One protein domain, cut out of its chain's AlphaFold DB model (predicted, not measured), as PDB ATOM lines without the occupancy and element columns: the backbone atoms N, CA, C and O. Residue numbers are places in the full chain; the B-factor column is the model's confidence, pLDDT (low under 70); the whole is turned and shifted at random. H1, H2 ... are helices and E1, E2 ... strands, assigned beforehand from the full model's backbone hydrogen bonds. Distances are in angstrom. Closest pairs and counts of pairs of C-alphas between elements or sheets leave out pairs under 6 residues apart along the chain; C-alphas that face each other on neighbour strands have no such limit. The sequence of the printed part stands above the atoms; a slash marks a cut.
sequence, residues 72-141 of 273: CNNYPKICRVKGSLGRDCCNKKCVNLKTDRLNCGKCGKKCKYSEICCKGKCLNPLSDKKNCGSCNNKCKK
ATOM      1  N   CYS A  72      -4.635  15.170 -28.395       92.56
ATOM      2  CA  CYS A  72      -3.351  14.553 -28.069       92.56
ATOM      3  C   CYS A  72      -2.836  14.862 -26.654       92.56
ATOM      4  O   CYS A  72      -1.957  14.148 -26.186       92.56
ATOM      5  N   ASN A  73      -3.381  15.879 -25.968       91.19
ATOM      6  CA  ASN A  73      -3.033  16.172 -24.574       91.19
ATOM      7  C   ASN A  73      -3.430  15.007 -23.655       91.19
ATOM      8  O   ASN A  73      -2.655  14.619 -22.792       91.19
ATOM      9  N   ASN A  74      -4.619  14.439 -23.880       90.94
ATOM     10  CA  ASN A  74      -5.150  13.329 -23.086       90.94
ATOM     11  C   ASN A  74      -4.794  11.974 -23.722       90.94
ATOM     12  O   ASN A  74      -4.632  10.978 -23.027       90.94
ATOM     13  N   TYR A  75      -4.645  11.936 -25.052       91.31
ATOM     14  CA  TYR A  75      -4.392  10.721 -25.830       91.31
ATOM     15  C   TYR A  75      -3.148  10.874 -26.725       91.31
ATOM     16  O   TYR A  75      -3.268  10.869 -27.953       91.31
ATOM     17  N   PRO A  76      -1.926  10.987 -26.166       88.25
ATOM     18  CA  PRO A  76      -0.710  11.291 -26.936       88.25
ATOM     19  C   PRO A  76      -0.377  10.246 -28.012       88.25
ATOM     20  O   PRO A  76       0.248  10.566 -29.025       88.25
ATOM     21  N   LYS A  77      -0.858   9.001 -27.854       90.19
ATOM     22  CA  LYS A  77      -0.746   7.940 -28.868       90.19
ATOM     23  C   LYS A  77      -1.378   8.335 -30.218       90.19
ATOM     24  O   LYS A  77      -0.903   7.855 -31.246       90.19
ATOM     25  N   ILE A  78      -2.351   9.257 -30.256       91.88
ATOM     26  CA  ILE A  78      -3.006   9.713 -31.500       91.88
ATOM     27  C   ILE A  78      -2.025  10.358 -32.496       91.88
ATOM     28  O   ILE A  78      -2.187  10.209 -33.704       91.88
ATOM     29  N   CYS A  79      -0.952  10.995 -32.009       94.44
ATOM     30  CA  CYS A  79       0.090  11.575 -32.862       94.44
ATOM     31  C   CYS A  79       1.076  10.534 -33.410       94.44
ATOM     32  O   CYS A  79       1.845  10.822 -34.317       94.44
ATOM     33  N   ARG A  80       1.078   9.300 -32.892       91.44
ATOM     34  CA  ARG A  80       1.940   8.221 -33.404       91.44
ATOM     35  C   ARG A  80       1.287   7.445 -34.556       91.44
ATOM     36  O   ARG A  80       1.966   6.660 -35.215       91.44
ATOM     37  N   VAL A  81      -0.002   7.677 -34.819       91.06
ATOM     38  CA  VAL A  81      -0.766   7.032 -35.897       91.06
ATOM     39  C   VAL A  81      -0.263   7.494 -37.268       91.06
ATOM     40  O   VAL A  81      -0.069   8.681 -37.524       91.06
ATOM     41  N   LYS A  82      -0.083   6.547 -38.193       87.94
ATOM     42  CA  LYS A  82       0.360   6.827 -39.566       87.94
ATOM     43  C   LYS A  82      -0.612   7.787 -40.269       87.94
ATOM     44  O   LYS A  82      -1.770   7.446 -40.482       87.94
ATOM     45  N   GLY A  83      -0.113   8.956 -40.678       84.81
ATOM     46  CA  GLY A  83      -0.909  10.023 -41.304       84.81
ATOM     47  C   GLY A  83      -1.159  11.242 -40.407       84.81
ATOM     48  O   GLY A  83      -1.690  12.241 -40.886       84.81
ATOM     49  N   SER A  84      -0.737  11.209 -39.140       88.88
ATOM     50  CA  SER A  84      -0.613  12.404 -38.296       88.88
ATOM     51  C   SER A  84       0.338  13.443 -38.911       88.88
ATOM     52  O   SER A  84       1.344  13.070 -39.517       88.88
ATOM     53  N   LEU A  85       0.110  14.733 -38.644       90.69
ATOM     54  CA  LEU A  85       1.016  15.827 -39.048       90.69
ATOM     55  C   LEU A  85       2.405  15.770 -38.371       90.69
ATOM     56  O   LEU A  85       3.351  16.403 -38.832       90.69
ATOM     57  N   GLY A  86       2.540  14.989 -37.300       93.06
ATOM     58  CA  GLY A  86       3.805  14.640 -36.664       93.06
ATOM     59  C   GLY A  86       3.575  13.893 -35.352       93.06
ATOM     60  O   GLY A  86       2.427  13.683 -34.967       93.06
ATOM     61  N   ARG A  87       4.661  13.459 -34.702       93.69
ATOM     62  CA  ARG A  87       4.616  12.559 -33.534       93.69
ATOM     63  C   ARG A  87       4.444  13.270 -32.195       93.69
ATOM     64  O   ARG A  87       4.151  12.606 -31.203       93.69
ATOM     65  N   ASP A  88       4.618  14.583 -32.178       95.06
ATOM     66  CA  ASP A  88       4.734  15.385 -30.970       95.06
ATOM     67  C   ASP A  88       3.419  16.131 -30.717       95.06
ATOM     68  O   ASP A  88       2.818  16.673 -31.646       95.06
ATOM     69  N   CYS A  89       2.945  16.161 -29.471       95.31
ATOM     70  CA  CYS A  89       1.731  16.894 -29.122       95.31
ATOM     71  C   CYS A  89       2.072  18.305 -28.639       95.31
ATOM     72  O   CYS A  89       2.745  18.467 -27.624       95.31
ATOM     73  N   CYS A  90       1.551  19.322 -29.323       95.25
ATOM     74  CA  CYS A  90       1.628  20.716 -28.909       95.25
ATOM     75  C   CYS A  90       0.219  21.318 -28.886       95.25
ATOM     76  O   CYS A  90      -0.417  21.473 -29.930       95.25
ATOM     77  N   ASN A  91      -0.275  21.674 -27.695       92.00
ATOM     78  CA  ASN A  91      -1.563  22.350 -27.488       92.00
ATOM     79  C   ASN A  91      -2.723  21.698 -28.266       92.00
ATOM     80  O   ASN A  91      -3.353  22.322 -29.123       92.00
ATOM     81  N   LYS A  92      -2.993  20.420 -27.969       92.38
ATOM     82  CA  LYS A  92      -4.040  19.570 -28.569       92.38
ATOM     83  C   LYS A  92      -3.834  19.225 -30.055       92.38
ATOM     84  O   LYS A  92      -4.643  18.477 -30.600       92.38
ATOM     85  N   LYS A  93      -2.764  19.708 -30.702       93.81
ATOM     86  CA  LYS A  93      -2.419  19.426 -32.107       93.81
ATOM     87  C   LYS A  93      -1.167  18.558 -32.209       93.81
ATOM     88  O   LYS A  93      -0.181  18.797 -31.521       93.81
ATOM     89  N   CYS A  94      -1.192  17.592 -33.120       95.75
ATOM     90  CA  CYS A  94      -0.001  16.838 -33.495       95.75
ATOM     91  C   CYS A  94       0.862  17.668 -34.451       95.75
ATOM     92  O   CYS A  94       0.351  18.168 -35.454       95.75
ATOM     93  N   VAL A  95       2.152  17.791 -34.157       96.19
ATOM     94  CA  VAL A  95       3.155  18.503 -34.959       96.19
ATOM     95  C   VAL A  95       4.438  17.676 -35.039       96.19
ATOM     96  O   VAL A  95       4.590  16.671 -34.344       96.19
ATOM     97  N   ASN A  96       5.358  18.062 -35.920       95.94
ATOM     98  CA  ASN A  96       6.664  17.421 -36.043       95.94
ATOM     99  C   ASN A  96       7.744  18.406 -35.601       95.94
ATOM    100  O   ASN A  96       8.135  19.273 -36.386       95.94
ATOM    101  N   LEU A  97       8.269  18.251 -34.383       96.06
ATOM    102  CA  LEU A  97       9.274  19.167 -33.834       96.06
ATOM    103  C   LEU A  97      10.559  19.217 -34.679       96.06
ATOM    104  O   LEU A  97      11.355  20.139 -34.520       96.06
ATOM    105  N   LYS A  98      10.789  18.251 -35.581       95.75
ATOM    106  CA  LYS A  98      11.989  18.199 -36.429       95.75
ATOM    107  C   LYS A  98      11.894  19.031 -37.711       95.75
ATOM    108  O   LYS A  98      12.941  19.279 -38.311       95.75
ATOM    109  N   THR A  99      10.688  19.421 -38.132       94.31
ATOM    110  CA  THR A  99      10.433  20.095 -39.424       94.31
ATOM    111  C   THR A  99       9.417  21.237 -39.356       94.31
ATOM    112  O   THR A  99       9.365  22.051 -40.273       94.31
ATOM    113  N   ASP A 100       8.590  21.320 -38.311       95.75
ATOM    114  CA  ASP A 100       7.627  22.408 -38.144       95.75
ATOM    115  C   ASP A 100       8.339  23.700 -37.718       95.75
ATOM    116  O   ASP A 100       8.861  23.819 -36.609       95.75
ATOM    117  N   ARG A 101       8.319  24.699 -38.605       95.50
ATOM    118  CA  ARG A 101       8.895  26.031 -38.388       95.50
ATOM    119  C   ARG A 101       8.275  26.785 -37.205       95.50
ATOM    120  O   ARG A 101       8.927  27.677 -36.668       95.50
ATOM    121  N   LEU A 102       7.050  26.451 -36.793       95.81
ATOM    122  CA  LEU A 102       6.355  27.088 -35.667       95.81
ATOM    123  C   LEU A 102       6.577  26.372 -34.323       95.81
ATOM    124  O   LEU A 102       6.261  26.939 -33.275       95.81
ATOM    125  N   ASN A 103       7.113  25.151 -34.349       96.81
ATOM    126  CA  ASN A 103       7.328  24.294 -33.181       96.81
ATOM    127  C   ASN A 103       8.709  23.613 -33.256       96.81
ATOM    128  O   ASN A 103       8.842  22.419 -33.009       96.81
ATOM    129  N   CYS A 104       9.754  24.335 -33.657       97.31
ATOM    130  CA  CYS A 104      11.031  23.719 -33.988       97.31
ATOM    131  C   CYS A 104      11.828  23.327 -32.737       97.31
ATOM    132  O   CYS A 104      12.285  24.176 -31.970       97.31
ATOM    133  N   GLY A 105      12.004  22.024 -32.523       96.06
ATOM    134  CA  GLY A 105      12.701  21.435 -31.374       96.06
ATOM    135  C   GLY A 105      11.911  21.452 -30.061       96.06
ATOM    136  O   GLY A 105      12.138  20.591 -29.219       96.06
ATOM    137  N   LYS A 106      10.964  22.383 -29.886       96.56
ATOM    138  CA  LYS A 106       9.977  22.396 -28.794       96.56
ATOM    139  C   LYS A 106       8.696  23.122 -29.214       96.56
ATOM    140  O   LYS A 106       8.732  23.984 -30.094       96.56
ATOM    141  N   CYS A 107       7.580  22.808 -28.558       96.25
ATOM    142  CA  CYS A 107       6.302  23.480 -28.793       96.25
ATOM    143  C   CYS A 107       6.432  25.008 -28.682       96.25
ATOM    144  O   CYS A 107       7.089  25.523 -27.776       96.25
ATOM    145  N   GLY A 108       5.824  25.735 -29.620       94.94
ATOM    146  CA  GLY A 108       5.820  27.198 -29.668       94.94
ATOM    147  C   GLY A 108       7.145  27.866 -30.064       94.94
ATOM    148  O   GLY A 108       7.159  29.085 -30.240       94.94
ATOM    149  N   LYS A 109       8.252  27.125 -30.238       96.31
ATOM    150  CA  LYS A 109       9.517  27.699 -30.726       96.31
ATOM    151  C   LYS A 109       9.433  27.951 -32.233       96.31
ATOM    152  O   LYS A 109       9.719  27.075 -33.047       96.31
ATOM    153  N   LYS A 110       9.053  29.174 -32.592       96.06
ATOM    154  CA  LYS A 110       9.039  29.664 -33.974       96.06
ATOM    155  C   LYS A 110      10.456  30.036 -34.420       96.06
ATOM    156  O   LYS A 110      11.169  30.699 -33.670       96.06
ATOM    157  N   CYS A 111      10.848  29.644 -35.628       95.69
ATOM    158  CA  CYS A 111      12.071  30.143 -36.261       95.69
ATOM    159  C   CYS A 111      11.859  31.553 -36.851       95.69
ATOM    160  O   CYS A 111      10.724  31.933 -37.159       95.69
ATOM    161  N   LYS A 112      12.943  32.323 -37.030       95.56
ATOM    162  CA  LYS A 112      12.922  33.682 -37.612       95.56
ATOM    163  C   LYS A 112      12.449  33.682 -39.073       95.56
ATOM    164  O   LYS A 112      12.287  32.624 -39.683       95.56
ATOM    165  N   TYR A 113      12.198  34.865 -39.646       87.88
ATOM    166  CA  TYR A 113      11.650  35.018 -41.006       87.88
ATOM    167  C   TYR A 113      12.421  34.203 -42.061       87.88
ATOM    168  O   TYR A 113      11.821  33.386 -42.754       87.88
ATOM    169  N   SER A 114      13.747  34.337 -42.075       88.12
ATOM    170  CA  SER A 114      14.681  33.656 -42.979       88.12
ATOM    171  C   SER A 114      15.167  32.279 -42.497       88.12
ATOM    172  O   SER A 114      16.113  31.742 -43.057       88.12
ATOM    173  N   GLU A 115      14.565  31.676 -41.468       95.00
ATOM    174  CA  GLU A 115      15.005  30.383 -40.924       95.00
ATOM    175  C   GLU A 115      14.018  29.245 -41.219       95.00
ATOM    176  O   GLU A 115      12.796  29.388 -41.082       95.00
ATOM    177  N   ILE A 116      14.570  28.068 -41.523       93.75
ATOM    178  CA  ILE A 116      13.843  26.800 -41.644       93.75
ATOM    179  C   ILE A 116      14.065  25.926 -40.407       93.75
ATOM    180  O   ILE A 116      15.122  25.977 -39.777       93.75
ATOM    181  N   CYS A 117      13.090  25.075 -40.076       96.88
ATOM    182  CA  CYS A 117      13.301  24.033 -39.077       96.88
ATOM    183  C   CYS A 117      13.908  22.789 -39.727       96.88
ATOM    184  O   CYS A 117      13.289  22.171 -40.594       96.88
ATOM    185  N   CYS A 118      15.101  22.399 -39.285       95.69
ATOM    186  CA  CYS A 118      15.774  21.197 -39.750       95.69
ATOM    187  C   CYS A 118      16.309  20.389 -38.568       95.69
ATOM    188  O   CYS A 118      17.074  20.891 -37.743       95.69
ATOM    189  N   LYS A 119      15.888  19.122 -38.461       94.44
ATOM    190  CA  LYS A 119      16.271  18.203 -37.369       94.44
ATOM    191  C   LYS A 119      16.020  18.783 -35.960       94.44
ATOM    192  O   LYS A 119      16.685  18.395 -35.005       94.44
ATOM    193  N   GLY A 120      15.047  19.687 -35.823       95.44
ATOM    194  CA  GLY A 120      14.684  20.338 -34.557       95.44
ATOM    195  C   GLY A 120      15.528  21.561 -34.189       95.44
ATOM    196  O   GLY A 120      15.426  22.065 -33.072       95.44
ATOM    197  N   LYS A 121      16.350  22.062 -35.118       96.38
ATOM    198  CA  LYS A 121      17.074  23.330 -34.989       96.38
ATOM    199  C   LYS A 121      16.592  24.305 -36.062       96.38
ATOM    200  O   LYS A 121      16.365  23.908 -37.203       96.38
ATOM    201  N   CYS A 122      16.426  25.567 -35.682       96.50
ATOM    202  CA  CYS A 122      16.213  26.653 -36.633       96.50
ATOM    203  C   CYS A 122      17.564  27.000 -37.258       96.50
ATOM    204  O   CYS A 122      18.530  27.198 -36.521       96.50
ATOM    205  N   LEU A 123      17.639  27.008 -38.587       94.75
ATOM    206  CA  LEU A 123      18.862  27.248 -39.356       94.75
ATOM    207  C   LEU A 123      18.521  28.163 -40.539       94.75
ATOM    208  O   LEU A 123      17.450  28.028 -41.136       94.75
ATOM    209  N   ASN A 124      19.417  29.089 -40.875       92.94
ATOM    210  CA  ASN A 124      19.262  29.956 -42.042       92.94
ATOM    211  C   ASN A 124      19.770  29.205 -43.293       92.94
ATOM    212  O   ASN A 124      20.953  28.860 -43.346       92.94
ATOM    213  N   PRO A 125      18.915  28.939 -44.299       89.00
ATOM    214  CA  PRO A 125      19.273  28.159 -45.476       89.00
ATOM    215  C   PRO A 125      20.126  28.933 -46.498       89.00
ATOM    216  O   PRO A 125      20.487  28.362 -47.524       89.00
ATOM    217  N   LEU A 126      20.433  30.212 -46.248       86.19
ATOM    218  CA  LEU A 126      21.357  31.019 -47.052       86.19
ATOM    219  C   LEU A 126      22.798  30.936 -46.524       86.19
ATOM    220  O   LEU A 126      23.733  30.904 -47.317       86.19
ATOM    221  N   SER A 127      22.989  30.853 -45.201       86.94
ATOM    222  CA  SER A 127      24.324  30.812 -44.576       86.94
ATOM    223  C   SER A 127      24.787  29.410 -44.159       86.94
ATOM    224  O   SER A 127      25.991  29.147 -44.096       86.94
ATOM    225  N   ASP A 128      23.870  28.473 -43.898       88.44
ATOM    226  CA  ASP A 128      24.236  27.108 -43.519       88.44
ATOM    227  C   ASP A 128      24.622  26.258 -44.743       88.44
ATOM    228  O   ASP A 128      23.780  25.769 -45.502       88.44
ATOM    229  N   LYS A 129      25.931  25.991 -44.863       88.31
ATOM    230  CA  LYS A 129      26.556  25.182 -45.926       88.31
ATOM    231  C   LYS A 129      25.978  23.761 -46.083       88.31
ATOM    232  O   LYS A 129      26.213  23.123 -47.113       88.31
ATOM    233  N   LYS A 130      25.262  23.240 -45.078       88.94
ATOM    234  CA  LYS A 130      24.631  21.906 -45.052       88.94
ATOM    235  C   LYS A 130      23.103  21.951 -45.234       88.94
ATOM    236  O   LYS A 130      22.490  20.881 -45.248       88.94
ATOM    237  N   ASN A 131      22.499  23.139 -45.345       89.81
ATOM    238  CA  ASN A 131      21.048  23.343 -45.445       89.81
ATOM    239  C   ASN A 131      20.644  24.384 -46.521       89.81
ATOM    240  O   ASN A 131      19.658  25.101 -46.360       89.81
ATOM    241  N   CYS A 132      21.394  24.446 -47.624       89.56
ATOM    242  CA  CYS A 132      21.245  25.386 -48.738       89.56
ATOM    243  C   CYS A 132      19.837  25.362 -49.356       89.56
ATOM    244  O   CYS A 132      19.436  24.372 -49.973       89.56
ATOM    245  N   GLY A 133      19.055  26.425 -49.172       85.62
ATOM    246  CA  GLY A 133      17.648  26.520 -49.597       85.62
ATOM    247  C   GLY A 133      16.670  25.531 -48.926       85.62
ATOM    248  O   GLY A 133      15.465  25.768 -48.924       85.62
ATOM    249  N   SER A 134      17.146  24.419 -48.352       89.88
ATOM    250  CA  SER A 134      16.325  23.352 -47.771       89.88
ATOM    251  C   SER A 134      17.114  22.436 -46.820       89.88
ATOM    252  O   SER A 134      18.337  22.317 -46.878       89.88
ATOM    253  N   CYS A 135      16.392  21.758 -45.923       92.62
ATOM    254  CA  CYS A 135      16.961  20.912 -44.870       92.62
ATOM    255  C   CYS A 135      17.752  19.708 -45.429       92.62
ATOM    256  O   CYS A 135      17.198  18.856 -46.122       92.62
ATOM    257  N   ASN A 136      19.019  19.583 -45.024       90.62
ATOM    258  CA  ASN A 136      20.038  18.623 -45.478       90.62
ATOM    259  C   ASN A 136      20.545  18.792 -46.923       90.62
ATOM    260  O   ASN A 136      21.191  17.876 -47.437       90.62
ATOM    261  N   ASN A 137      20.301  19.929 -47.578       89.38
ATOM    262  CA  ASN A 137      20.875  20.207 -48.893       89.38
ATOM    263  C   ASN A 137      22.254  20.883 -48.774       89.38
ATOM    264  O   ASN A 137      22.393  21.911 -48.118       89.38
ATOM    265  N   LYS A 138      23.296  20.340 -49.410       88.81
ATOM    266  CA  LYS A 138      24.642  20.947 -49.383       88.81
ATOM    267  C   LYS A 138      24.737  22.080 -50.411       88.81
ATOM    268  O   LYS A 138      24.275  21.910 -51.537       88.81
ATOM    269  N   CYS A 139      25.391  23.195 -50.069       84.56
ATOM    270  CA  CYS A 139      25.716  24.220 -51.070       84.56
ATOM    271  C   CYS A 139      26.612  23.629 -52.171       84.56
ATOM    272  O   CYS A 139      27.598  22.948 -51.871       84.56
ATOM    273  N   LYS A 140      26.337  23.961 -53.437       85.12
ATOM    274  CA  LYS A 140      27.345  23.849 -54.499       85.12
ATOM    275  C   LYS A 140      28.370  24.973 -54.297       85.12
ATOM    276  O   LYS A 140      27.983  26.109 -54.036       85.12
ATOM    277  N   LYS A 141      29.670  24.675 -54.394       69.75
ATOM    278  CA  LYS A 141      30.706  25.724 -54.423       69.75
ATOM    279  C   LYS A 141      30.584  26.467 -55.758       69.75
ATOM    280  O   LYS A 141      30.680  25.820 -56.793       69.75
TER     281      LYS A 141
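Overview. This is residues 72 to 141 of the 273 residues of an uncharacterized protein of Nyssa sinensis (UniProt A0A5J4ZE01). Little regular structure: a rod of loops with two tiny hairpins along it, E1 with E2 and E3 with E4, H1 beside the first, and residues 124 to 141 reaching the far end. The 70 printed residues, 17 in named elements, hold H1, E1, E2, E3, E4 in that order: mixed class, two antiparallel two-stranded sheets. It is only just loose, close to compact: radius of gyration of the C-alphas 13.7 A, spans 48 by 23 by 12 A.

Arrangement. H1, residues 76 to 80, has 0 of 1 O i to N i+4 pairs within hydrogen-bond range, but 2 of 2 O i to N i+3. Its closest C-alphas to E2, residues 93 to 95, are Cys 79 and Cys 94, 5.3 A. E1, residues 88 to 90, and E2 form a hairpin; N 90 to O 93 is 2.8 A. E3, residues 116 to 118, and E4, residues 121 to 123, form another; N 116 to O 123 is 2.9 A. E2 and E3 are apart.

Along the chain. H1 spans 7.6 A from C-alpha 76 (-0.710, 11.291, -26.936), E1 6.5 A, E2 6.3 A, E3 6.2 A, E4 6.1 A to C-alpha 123 (18.862, 27.248, -39.356).

Size, cuts and confidence. The farthest C-alphas, Asn 74 and Lys 141, are 49.2 A apart. The printed part has no cut. E2 to E3 is a long link; residue 141 is under pLDDT 70.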